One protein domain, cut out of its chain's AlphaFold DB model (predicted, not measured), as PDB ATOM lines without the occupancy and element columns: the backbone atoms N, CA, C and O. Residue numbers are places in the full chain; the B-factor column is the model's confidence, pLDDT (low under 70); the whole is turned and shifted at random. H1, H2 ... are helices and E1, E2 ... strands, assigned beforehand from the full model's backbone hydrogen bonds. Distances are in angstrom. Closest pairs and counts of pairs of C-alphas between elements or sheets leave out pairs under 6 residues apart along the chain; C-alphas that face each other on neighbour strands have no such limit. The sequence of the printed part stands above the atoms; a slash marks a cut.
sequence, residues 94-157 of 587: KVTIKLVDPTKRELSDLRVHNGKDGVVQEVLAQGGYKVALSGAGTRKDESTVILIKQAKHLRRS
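Overview. This is residues 94 to 157 of the 587 residues of an uncharacterized protein of Aphanomyces astaci (UniProt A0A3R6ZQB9). The domain is a small, partly open barrel made of one strongly twisted and curled antiparallel sheet of five strands, E4 - E3 - E2 - E1 - E5, whose edge strands E4 and E5 come round toward each other without pairing. The short helix H1 and the links on either side of it lie off one end, and the loop between E3 and E4 sticks out at the other end with residues 137 to 141. The printed part has 64 residues, with one named helix and five named strands in the order E1 H1 E2 E3 E4 E5. Its class is mostly strand, though under half of the residues are in named elements. It is compact, with a radius of gyration of the C-alphas of 11.3 A and spans of 33 by 24 by 20 A.

Along the chain. The longest strand is E2, residues 117 to 123, 16.7 A from first to last C-alpha. E3, residues 129 to 133, is 12.3 A long. E4 is residues 145 to 148, and C-alpha 145 is at (107.592, 149.187, 156.080). E1, residues 94 to 97, is 10.1 A long and begins with C-alpha 94 at (94.469, 146.977, 153.388). E5, residues 154 to 156, ends with C-alpha 156 at (90.881, 145.372, 157.801). H1 is residues 106 to 109, 5.1 A long.

Arrangement. E2, E3 and E4 form a meander, each strand the antiparallel neighbour of the one before. The hairpin E2 and E3 has an angle of 146 degrees between directions, with N 121 and O 130 within hydrogen-bond range at 2.8 A. In the hairpin E3 and E4, at 140 degrees, N 129 and O 148 are 2.8 A apart. On the other side of E2 is E1, antiparallel to it, where N 95 and O 118 are 2.8 A apart. E1 and E5 are antiparallel at 145 degrees, with N 96 and O 155 at 2.8 A. The edge strands E4 and E5 are apart, only just, with 8.4 A at the closest. H1 is not on the sheet, but only just, with 4 pairs of C-alphas within 10 A. It is apart from E3, E4 and E5. H1 is too short for any O i to N i+4 pair inside it; its one O i to N i+3 pair is within range.

Size, cuts and confidence. The two C-alphas farthest apart, those of Asp 101 and Arg 139, are 33.6 A apart. The first and last printed C-alphas, of Lys 94 and Ser 157, are 5.3 A apart. The printed part has no cut. The link from E3 to E4, with 11 residues, is long; those from E2 to E3 and from E4 to E5 are tight. The mean pLDDT of the printed part is 76.1, and residue 125 and residues 134 to 143 are under 70.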
ATOM      1  N   LYS A  94      94.532 145.611 152.845       84.81
ATOM      2  CA  LYS A  94      94.469 146.977 153.388       84.81
ATOM      3  C   LYS A  94      94.146 146.907 154.882       84.81
ATOM      4  O   LYS A  94      93.156 146.283 155.277       84.81
ATOM      5  N   VAL A  95      94.976 147.533 155.716       86.50
ATOM      6  CA  VAL A  95      94.851 147.476 157.177       86.50
ATOM      7  C   VAL A  95      95.077 148.826 157.859       86.50
ATOM      8  O   VAL A  95      96.069 149.506 157.601       86.50
ATOM      9  N   THR A  96      94.206 149.172 158.807       85.81
ATOM     10  CA  THR A  96      94.409 150.275 159.759       85.81
ATOM     11  C   THR A  96      95.082 149.755 161.025       85.81
ATOM     12  O   THR A  96      94.641 148.767 161.622       85.81
ATOM     13  N   ILE A  97      96.114 150.449 161.499       87.44
ATOM     14  CA  ILE A  97      96.840 150.087 162.721       87.44
ATOM     15  C   ILE A  97      96.129 150.695 163.936       87.44
ATOM     16  O   ILE A  97      96.024 151.916 164.047       87.44
ATOM     17  N   LYS A  98      95.652 149.865 164.871       83.31
ATOM     18  CA  LYS A  98      94.974 150.308 166.105       83.31
ATOM     19  C   LYS A  98      95.527 149.561 167.321       83.31
ATOM     20  O   LYS A  98      95.319 148.363 167.488       83.31
ATOM     21  N   LEU A  99      96.238 150.281 168.187       82.75
ATOM     22  CA  LEU A  99      96.983 149.740 169.326       82.75
ATOM     23  C   LEU A  99      96.098 149.300 170.512       82.75
ATOM     24  O   LEU A  99      96.021 149.978 171.533       82.75
ATOM     25  N   VAL A 100      95.488 148.116 170.402       77.94
ATOM     26  CA  VAL A 100      94.868 147.393 171.535       77.94
ATOM     27  C   VAL A 100      95.955 146.798 172.441       77.94
ATOM     28  O   VAL A 100      96.867 146.158 171.929       77.94
ATOM     29  N   ASP A 101      95.873 146.991 173.762       75.38
ATOM     30  CA  ASP A 101      96.766 146.452 174.813       75.38
ATOM     31  C   ASP A 101      98.257 146.248 174.433       75.38
ATOM     32  O   ASP A 101      98.736 145.106 174.360       75.38
ATOM     33  N   PRO A 102      99.027 147.326 174.172       76.00
ATOM     34  CA  PRO A 102     100.427 147.226 173.752       76.00
ATOM     35  C   PRO A 102     101.372 147.043 174.943       76.00
ATOM     36  O   PRO A 102     101.207 147.668 175.993       76.00
ATOM     37  N   THR A 103     102.439 146.259 174.773       78.94
ATOM     38  CA  THR A 103     103.527 146.239 175.762       78.94
ATOM     39  C   THR A 103     104.315 147.555 175.744       78.94
ATOM     40  O   THR A 103     104.328 148.282 174.752       78.94
ATOM     41  N   LYS A 104     105.065 147.855 176.819       73.94
ATOM     42  CA  LYS A 104     105.907 149.070 176.906       73.94
ATOM     43  C   LYS A 104     106.942 149.220 175.775       73.94
ATOM     44  O   LYS A 104     107.430 150.326 175.576       73.94
ATOM     45  N   ARG A 105     107.297 148.141 175.062       70.12
ATOM     46  CA  ARG A 105     108.173 148.194 173.877       70.12
ATOM     47  C   ARG A 105     107.373 148.563 172.625       70.12
ATOM     48  O   ARG A 105     107.690 149.548 171.976       70.12
ATOM     49  N   GLU A 106     106.273 147.859 172.365       77.19
ATOM     50  CA  GLU A 106     105.365 148.158 171.243       77.19
ATOM     51  C   GLU A 106     104.788 149.583 171.322       77.19
ATOM     52  O   GLU A 106     104.612 150.234 170.296       77.19
ATOM     53  N   LEU A 107     104.568 150.114 172.532       74.81
ATOM     54  CA  LEU A 107     104.121 151.493 172.756       74.81
ATOM     55  C   LEU A 107     105.193 152.562 172.445       74.81
ATOM     56  O   LEU A 107     104.852 153.731 172.263       74.81
ATOM     57  N   SER A 108     106.473 152.193 172.374       71.44
ATOM     58  CA  SER A 108     107.527 153.073 171.850       71.44
ATOM     59  C   SER A 108     107.565 153.000 170.327       71.44
ATOM     60  O   SER A 108     107.494 154.033 169.663       71.44
ATOM     61  N   ASP A 109     107.609 151.778 169.793       72.44
ATOM     62  CA  ASP A 109     107.927 151.506 168.389       72.44
ATOM     63  C   ASP A 109     106.735 151.787 167.447       72.44
ATOM     64  O   ASP A 109     106.900 152.359 166.374       72.44
ATOM     65  N   LEU A 110     105.508 151.424 167.846       78.19
ATOM     66  CA  LEU A 110     104.315 151.489 166.988       78.19
ATOM     67  C   LEU A 110     103.438 152.727 167.226       78.19
ATOM     68  O   LEU A 110     102.570 153.031 166.408       78.19
ATOM     69  N   ARG A 111     103.646 153.483 168.312       75.50
ATOM     70  CA  ARG A 111     102.822 154.664 168.652       75.50
ATOM     71  C   ARG A 111     102.868 155.762 167.585       75.50
ATOM     72  O   ARG A 111     101.870 156.444 167.389       75.50
ATOM     73  N   VAL A 112     103.982 155.889 166.861       79.50
ATOM     74  CA  VAL A 112     104.162 156.828 165.729       79.50
ATOM     75  C   VAL A 112     103.326 156.425 164.494       79.50
ATOM     76  O   VAL A 112     103.161 157.207 163.553       79.50
ATOM     77  N   HIS A 113     102.765 155.214 164.501       75.31
ATOM     78  CA  HIS A 113     102.019 154.611 163.393       75.31
ATOM     79  C   HIS A 113     100.587 154.195 163.776       75.31
ATOM     80  O   HIS A 113      99.843 153.706 162.931       75.31
ATOM     81  N   ASN A 114     100.171 154.430 165.024       81.19
ATOM     82  CA  ASN A 114      98.800 154.212 165.471       81.19
ATOM     83  C   ASN A 114      97.831 155.156 164.739       81.19
ATOM     84  O   ASN A 114      98.074 156.359 164.671       81.19
ATOM     85  N   GLY A 115      96.737 154.611 164.213       77.94
ATOM     86  CA  GLY A 115      95.764 155.334 163.394       77.94
ATOM     87  C   GLY A 115      96.165 155.520 161.926       77.94
ATOM     88  O   GLY A 115      95.412 156.158 161.201       77.94
ATOM     89  N   LYS A 116      97.309 154.984 161.472       82.44
ATOM     90  CA  LYS A 116      97.693 155.006 160.050       82.44
ATOM     91  C   LYS A 116      97.202 153.758 159.324       82.44
ATOM     92  O   LYS A 116      97.184 152.665 159.895       82.44
ATOM     93  N   ASP A 117      96.866 153.938 158.053       85.06
ATOM     94  CA  ASP A 117      96.585 152.852 157.121       85.06
ATOM     95  C   ASP A 117      97.854 152.360 156.422       85.06
ATOM     96  O   ASP A 117      98.833 153.089 156.228       85.06
ATOM     97  N   GLY A 118      97.827 151.102 156.008       86.12
ATOM     98  CA  GLY A 118      98.882 150.477 155.233       86.12
ATOM     99  C   GLY A 118      98.410 149.216 154.525       86.12
ATOM    100  O   GLY A 118      97.246 148.831 154.602       86.12
ATOM    101  N   VAL A 119      99.335 148.576 153.820       87.62
ATOM    102  CA  VAL A 119      99.108 147.341 153.068       87.62
ATOM    103  C   VAL A 119     100.068 146.268 153.572       87.62
ATOM    104  O   VAL A 119     101.271 146.514 153.699       87.62
ATOM    105  N   VAL A 120      99.560 145.072 153.864       86.81
ATOM    106  CA  VAL A 120     100.384 143.933 154.296       86.81
ATOM    107  C   VAL A 120     101.272 143.476 153.133       86.81
ATOM    108  O   VAL A 120     100.778 143.016 152.110       86.81
ATOM    109  N   GLN A 121     102.596 143.575 153.269       84.56
ATOM    110  CA  GLN A 121     103.546 143.078 152.262       84.56
ATOM    111  C   GLN A 121     103.928 141.608 152.471       84.56
ATOM    112  O   GLN A 121     104.265 140.918 151.508       84.56
ATOM    113  N   GLU A 122     103.913 141.125 153.716       82.31
ATOM    114  CA  GLU A 122     104.376 139.779 154.065       82.31
ATOM    115  C   GLU A 122     103.794 139.330 155.409       82.31
ATOM    116  O   GLU A 122     103.776 140.099 156.376       82.31
ATOM    117  N   VAL A 123     103.376 138.066 155.476       84.19
ATOM    118  CA  VAL A 123     102.967 137.389 156.711       84.19
ATOM    119  C   VAL A 123     104.106 136.470 157.140       84.19
ATOM    120  O   VAL A 123     104.492 135.561 156.408       84.19
ATOM    121  N   LEU A 124     104.666 136.707 158.322       81.38
ATOM    122  CA  LEU A 124     105.746 135.900 158.882       81.38
ATOM    123  C   LEU A 124     105.172 134.643 159.541       81.38
ATOM    124  O   LEU A 124     104.196 134.718 160.288       81.38
ATOM    125  N   ALA A 125     105.863 133.511 159.386       69.12
ATOM    126  CA  ALA A 125     105.490 132.207 159.959       69.12
ATOM    127  C   ALA A 125     105.390 132.160 161.506       69.12
ATOM    128  O   ALA A 125     105.070 131.123 162.076       69.12
ATOM    129  N   GLN A 126     105.670 133.274 162.189       70.81
ATOM    130  CA  GLN A 126     105.565 133.459 163.642       70.81
ATOM    131  C   GLN A 126     104.329 134.290 164.056       70.81
ATOM    132  O   GLN A 126     104.246 134.717 165.204       70.81
ATOM    133  N   GLY A 127     103.392 134.571 163.138       72.56
ATOM    134  CA  GLY A 127     102.171 135.353 163.410       72.56
ATOM    135  C   GLY A 127     102.350 136.880 163.386       72.56
ATOM    136  O   GLY A 127     101.479 137.614 163.853       72.56
ATOM    137  N   GLY A 128     103.481 137.362 162.858       81.19
ATOM    138  CA  GLY A 128     103.767 138.786 162.668       81.19
ATOM    139  C   GLY A 128     103.574 139.240 161.218       81.19
ATOM    140  O   GLY A 128     103.714 138.450 160.291       81.19
ATOM    141  N   TYR A 129     103.314 140.528 161.018       86.06
ATOM    142  CA  TYR A 129     102.972 141.127 159.727       86.06
ATOM    143  C   TYR A 129     103.952 142.251 159.383       86.06
ATOM    144  O   TYR A 129     104.235 143.105 160.228       86.06
ATOM    145  N   LYS A 130     104.449 142.285 158.142       85.50
ATOM    146  CA  LYS A 130     105.114 143.468 157.572       85.50
ATOM    147  C   LYS A 130     104.059 144.324 156.879       85.50
ATOM    148  O   LYS A 130     103.407 143.846 155.953       85.50
ATOM    149  N   VAL A 131     103.894 145.571 157.310       86.50
ATOM    150  CA  VAL A 131     102.886 146.506 156.784       86.50
ATOM    151  C   VAL A 131     103.586 147.734 156.216       86.50
ATOM    152  O   VAL A 131     104.349 148.390 156.922       86.50
ATOM    153  N   ALA A 132     103.333 148.043 154.947       85.19
ATOM    154  CA  ALA A 132     103.811 149.250 154.282       85.19
ATOM    155  C   ALA A 132     102.784 150.374 154.435       85.19
ATOM    156  O   ALA A 132     101.625 150.204 154.064       85.19
ATOM    157  N   LEU A 133     103.192 151.509 154.996       83.25
ATOM    158  CA  LEU A 133     102.284 152.602 155.343       83.25
ATOM    159  C   LEU A 133     101.887 153.437 154.124       83.25
ATOM    160  O   LEU A 133     102.745 153.912 153.379       83.25
ATOM    161  N   SER A 134     100.586 153.675 153.971       69.44
ATOM    162  CA  SER A 134     100.050 154.564 152.942       69.44
ATOM    163  C   SER A 134     100.156 156.017 153.417       69.44
ATOM    164  O   SER A 134      99.622 156.369 154.466       69.44
ATOM    165  N   GLY A 135     100.876 156.862 152.668       60.78
ATOM    166  CA  GLY A 135     101.032 158.295 152.968       60.78
ATOM    167  C   GLY A 135     102.334 158.710 153.671       60.78
ATOM    168  O   GLY A 135     102.465 159.864 154.067       60.78
ATOM    169  N   ALA A 136     103.319 157.818 153.811       50.59
ATOM    170  CA  ALA A 136     104.624 158.129 154.411       50.59
ATOM    171  C   ALA A 136     105.684 158.622 153.395       50.59
ATOM    172  O   ALA A 136     106.838 158.214 153.476       50.59
ATOM    173  N   GLY A 137     105.308 159.488 152.446       44.00
ATOM    174  CA  GLY A 137     106.248 160.097 151.493       44.00
ATOM    175  C   GLY A 137     105.572 160.773 150.295       44.00
ATOM    176  O   GLY A 137     104.659 160.218 149.692       44.00
ATOM    177  N   THR A 138     106.046 161.963 149.910       46.66
ATOM    178  CA  THR A 138     105.631 162.692 148.688       46.66
ATOM    179  C   THR A 138     106.456 162.308 147.449       46.66
ATOM    180  O   THR A 138     106.452 163.008 146.436       46.66
ATOM    181  N   ARG A 139     107.153 161.167 147.507       45.91
ATOM    182  CA  ARG A 139     107.784 160.475 146.376       45.91
ATOM    183  C   ARG A 139     107.301 159.029 146.339       45.91
ATOM    184  O   ARG A 139     106.967 158.457 147.372       45.91
ATOM    185  N   LYS A 140     107.252 158.455 145.137       48.03
ATOM    186  CA  LYS A 140     106.502 157.228 144.822       48.03
ATOM    187  C   LYS A 140     107.119 155.940 145.393       48.03
ATOM    188  O   LYS A 140     106.488 154.890 145.321       48.03
ATOM    189  N   ASP A 141     108.320 156.037 145.964       48.34
ATOM    190  CA  ASP A 141     109.252 154.914 146.114       48.34
ATOM    191  C   ASP A 141     109.700 154.649 147.572       48.34
ATOM    192  O   ASP A 141     110.352 153.643 147.839       48.34
ATOM    193  N   GLU A 142     109.325 155.496 148.541       52.91
ATOM    194  CA  GLU A 142     109.694 155.348 149.966       52.91
ATOM    195  C   GLU A 142     108.537 154.804 150.828       52.91
ATOM    196  O   GLU A 142     108.104 155.404 151.815       52.91
ATOM    197  N   SER A 143     108.010 153.627 150.475       60.84
ATOM    198  CA  SER A 143     106.989 152.963 151.296       60.84
ATOM    199  C   SER A 143     107.579 152.519 152.644       60.84
ATOM    200  O   SER A 143     108.273 151.502 152.718       60.84
ATOM    201  N   THR A 144     107.305 153.254 153.724       74.38
ATOM    202  CA  THR A 144     107.790 152.909 155.073       74.38
ATOM    203  C   THR A 144     107.186 151.578 155.534       74.38
ATOM    204  O   THR A 144     105.989 151.510 155.824       74.38
ATOM    205  N   VAL A 145     108.006 150.524 155.618       81.44
ATOM    206  CA  VAL A 145     107.592 149.187 156.080       81.44
ATOM    207  C   VAL A 145     107.859 149.030 157.576       81.44
ATOM    208  O   VAL A 145     108.994 149.164 158.028       81.44
ATOM    209  N   ILE A 146     106.822 148.694 158.341       83.88
ATOM    210  CA  ILE A 146     106.899 148.405 159.779       83.88
ATOM    211  C   ILE A 146     106.548 146.941 160.075       83.88
ATOM    212  O   ILE A 146     105.862 146.283 159.294       83.88
ATOM    213  N   LEU A 147     107.011 146.425 161.218       83.56
ATOM    214  CA  LEU A 147     106.811 145.034 161.635       83.56
ATOM    215  C   LEU A 147     105.927 144.959 162.887       83.56
ATOM    216  O   LEU A 147     106.322 145.387 163.970       83.56
ATOM    217  N   ILE A 148     104.735 144.381 162.740       83.69
ATOM    218  CA  ILE A 148     103.710 144.274 163.785       83.69
ATOM    219  C   ILE A 148     103.597 142.813 164.220       83.69
ATOM    220  O   ILE A 148     103.213 141.949 163.440       83.69
ATOM    221  N   LYS A 149     103.948 142.517 165.476       81.06
ATOM    222  CA  LYS A 149     104.102 141.135 165.975       81.06
ATOM    223  C   LYS A 149     102.816 140.461 166.457       81.06
ATOM    224  O   LYS A 149     102.864 139.293 166.818       81.06
ATOM    225  N   GLN A 150     101.701 141.188 166.524       80.94
ATOM    226  CA  GLN A 150     100.434 140.683 167.057       80.94
ATOM    227  C   GLN A 150      99.280 141.159 166.167       80.94
ATOM    228  O   GLN A 150      99.090 142.368 166.011       80.94
ATOM    229  N   ALA A 151      98.489 140.225 165.625       79.06
ATOM    230  CA  ALA A 151      97.347 140.515 164.744       79.06
ATOM    231  C   ALA A 151      96.344 141.514 165.356       79.06
ATOM    232  O   ALA A 151      95.799 142.360 164.656       79.06
ATOM    233  N   LYS A 152      96.179 141.484 166.688       80.38
ATOM    234  CA  LYS A 152      95.287 142.365 167.467       80.38
ATOM    235  C   LYS A 152      95.516 143.875 167.265       80.38
ATOM    236  O   LYS A 152      94.655 144.669 167.634       80.38
ATOM    237  N   HIS A 153      96.684 144.272 166.751       80.38
ATOM    238  CA  HIS A 153      97.029 145.669 166.473       80.38
ATOM    239  C   HIS A 153      96.599 146.142 165.070       80.38
ATOM    240  O   HIS A 153      96.846 147.295 164.718       80.38
ATOM    241  N   LEU A 154      95.979 145.273 164.265       83.06
ATOM    242  CA  LEU A 154      95.503 145.553 162.912       83.06
ATOM    243  C   LEU A 154      93.979 145.405 162.822       83.06
ATOM    244  O   LEU A 154      93.353 144.671 163.587       83.06
ATOM    245  N   ARG A 155      93.373 146.106 161.862       83.75
ATOM    246  CA  ARG A 155      91.967 145.981 161.450       83.75
ATOM    247  C   ARG A 155      91.903 146.075 159.929       83.75
ATOM    248  O   ARG A 155      92.614 146.906 159.377       83.75
ATOM    249  N   ARG A 156      91.074 145.265 159.260       83.69
ATOM    250  CA  ARG A 156      90.881 145.372 157.801       83.69
ATOM    251  C   ARG A 156      90.225 146.723 157.494       83.69
ATOM    252  O   ARG A 156      89.247 147.075 158.153       83.69
ATOM    253  N   SER A 157      90.764 147.472 156.535       74.44
ATOM    254  CA  SER A 157      90.130 148.682 156.004       74.44
ATOM    255  C   SER A 157      89.413 148.340 154.701       74.44
ATOM    256  O   SER A 157      89.981 148.418 153.609       74.44
TER     257      SER A 157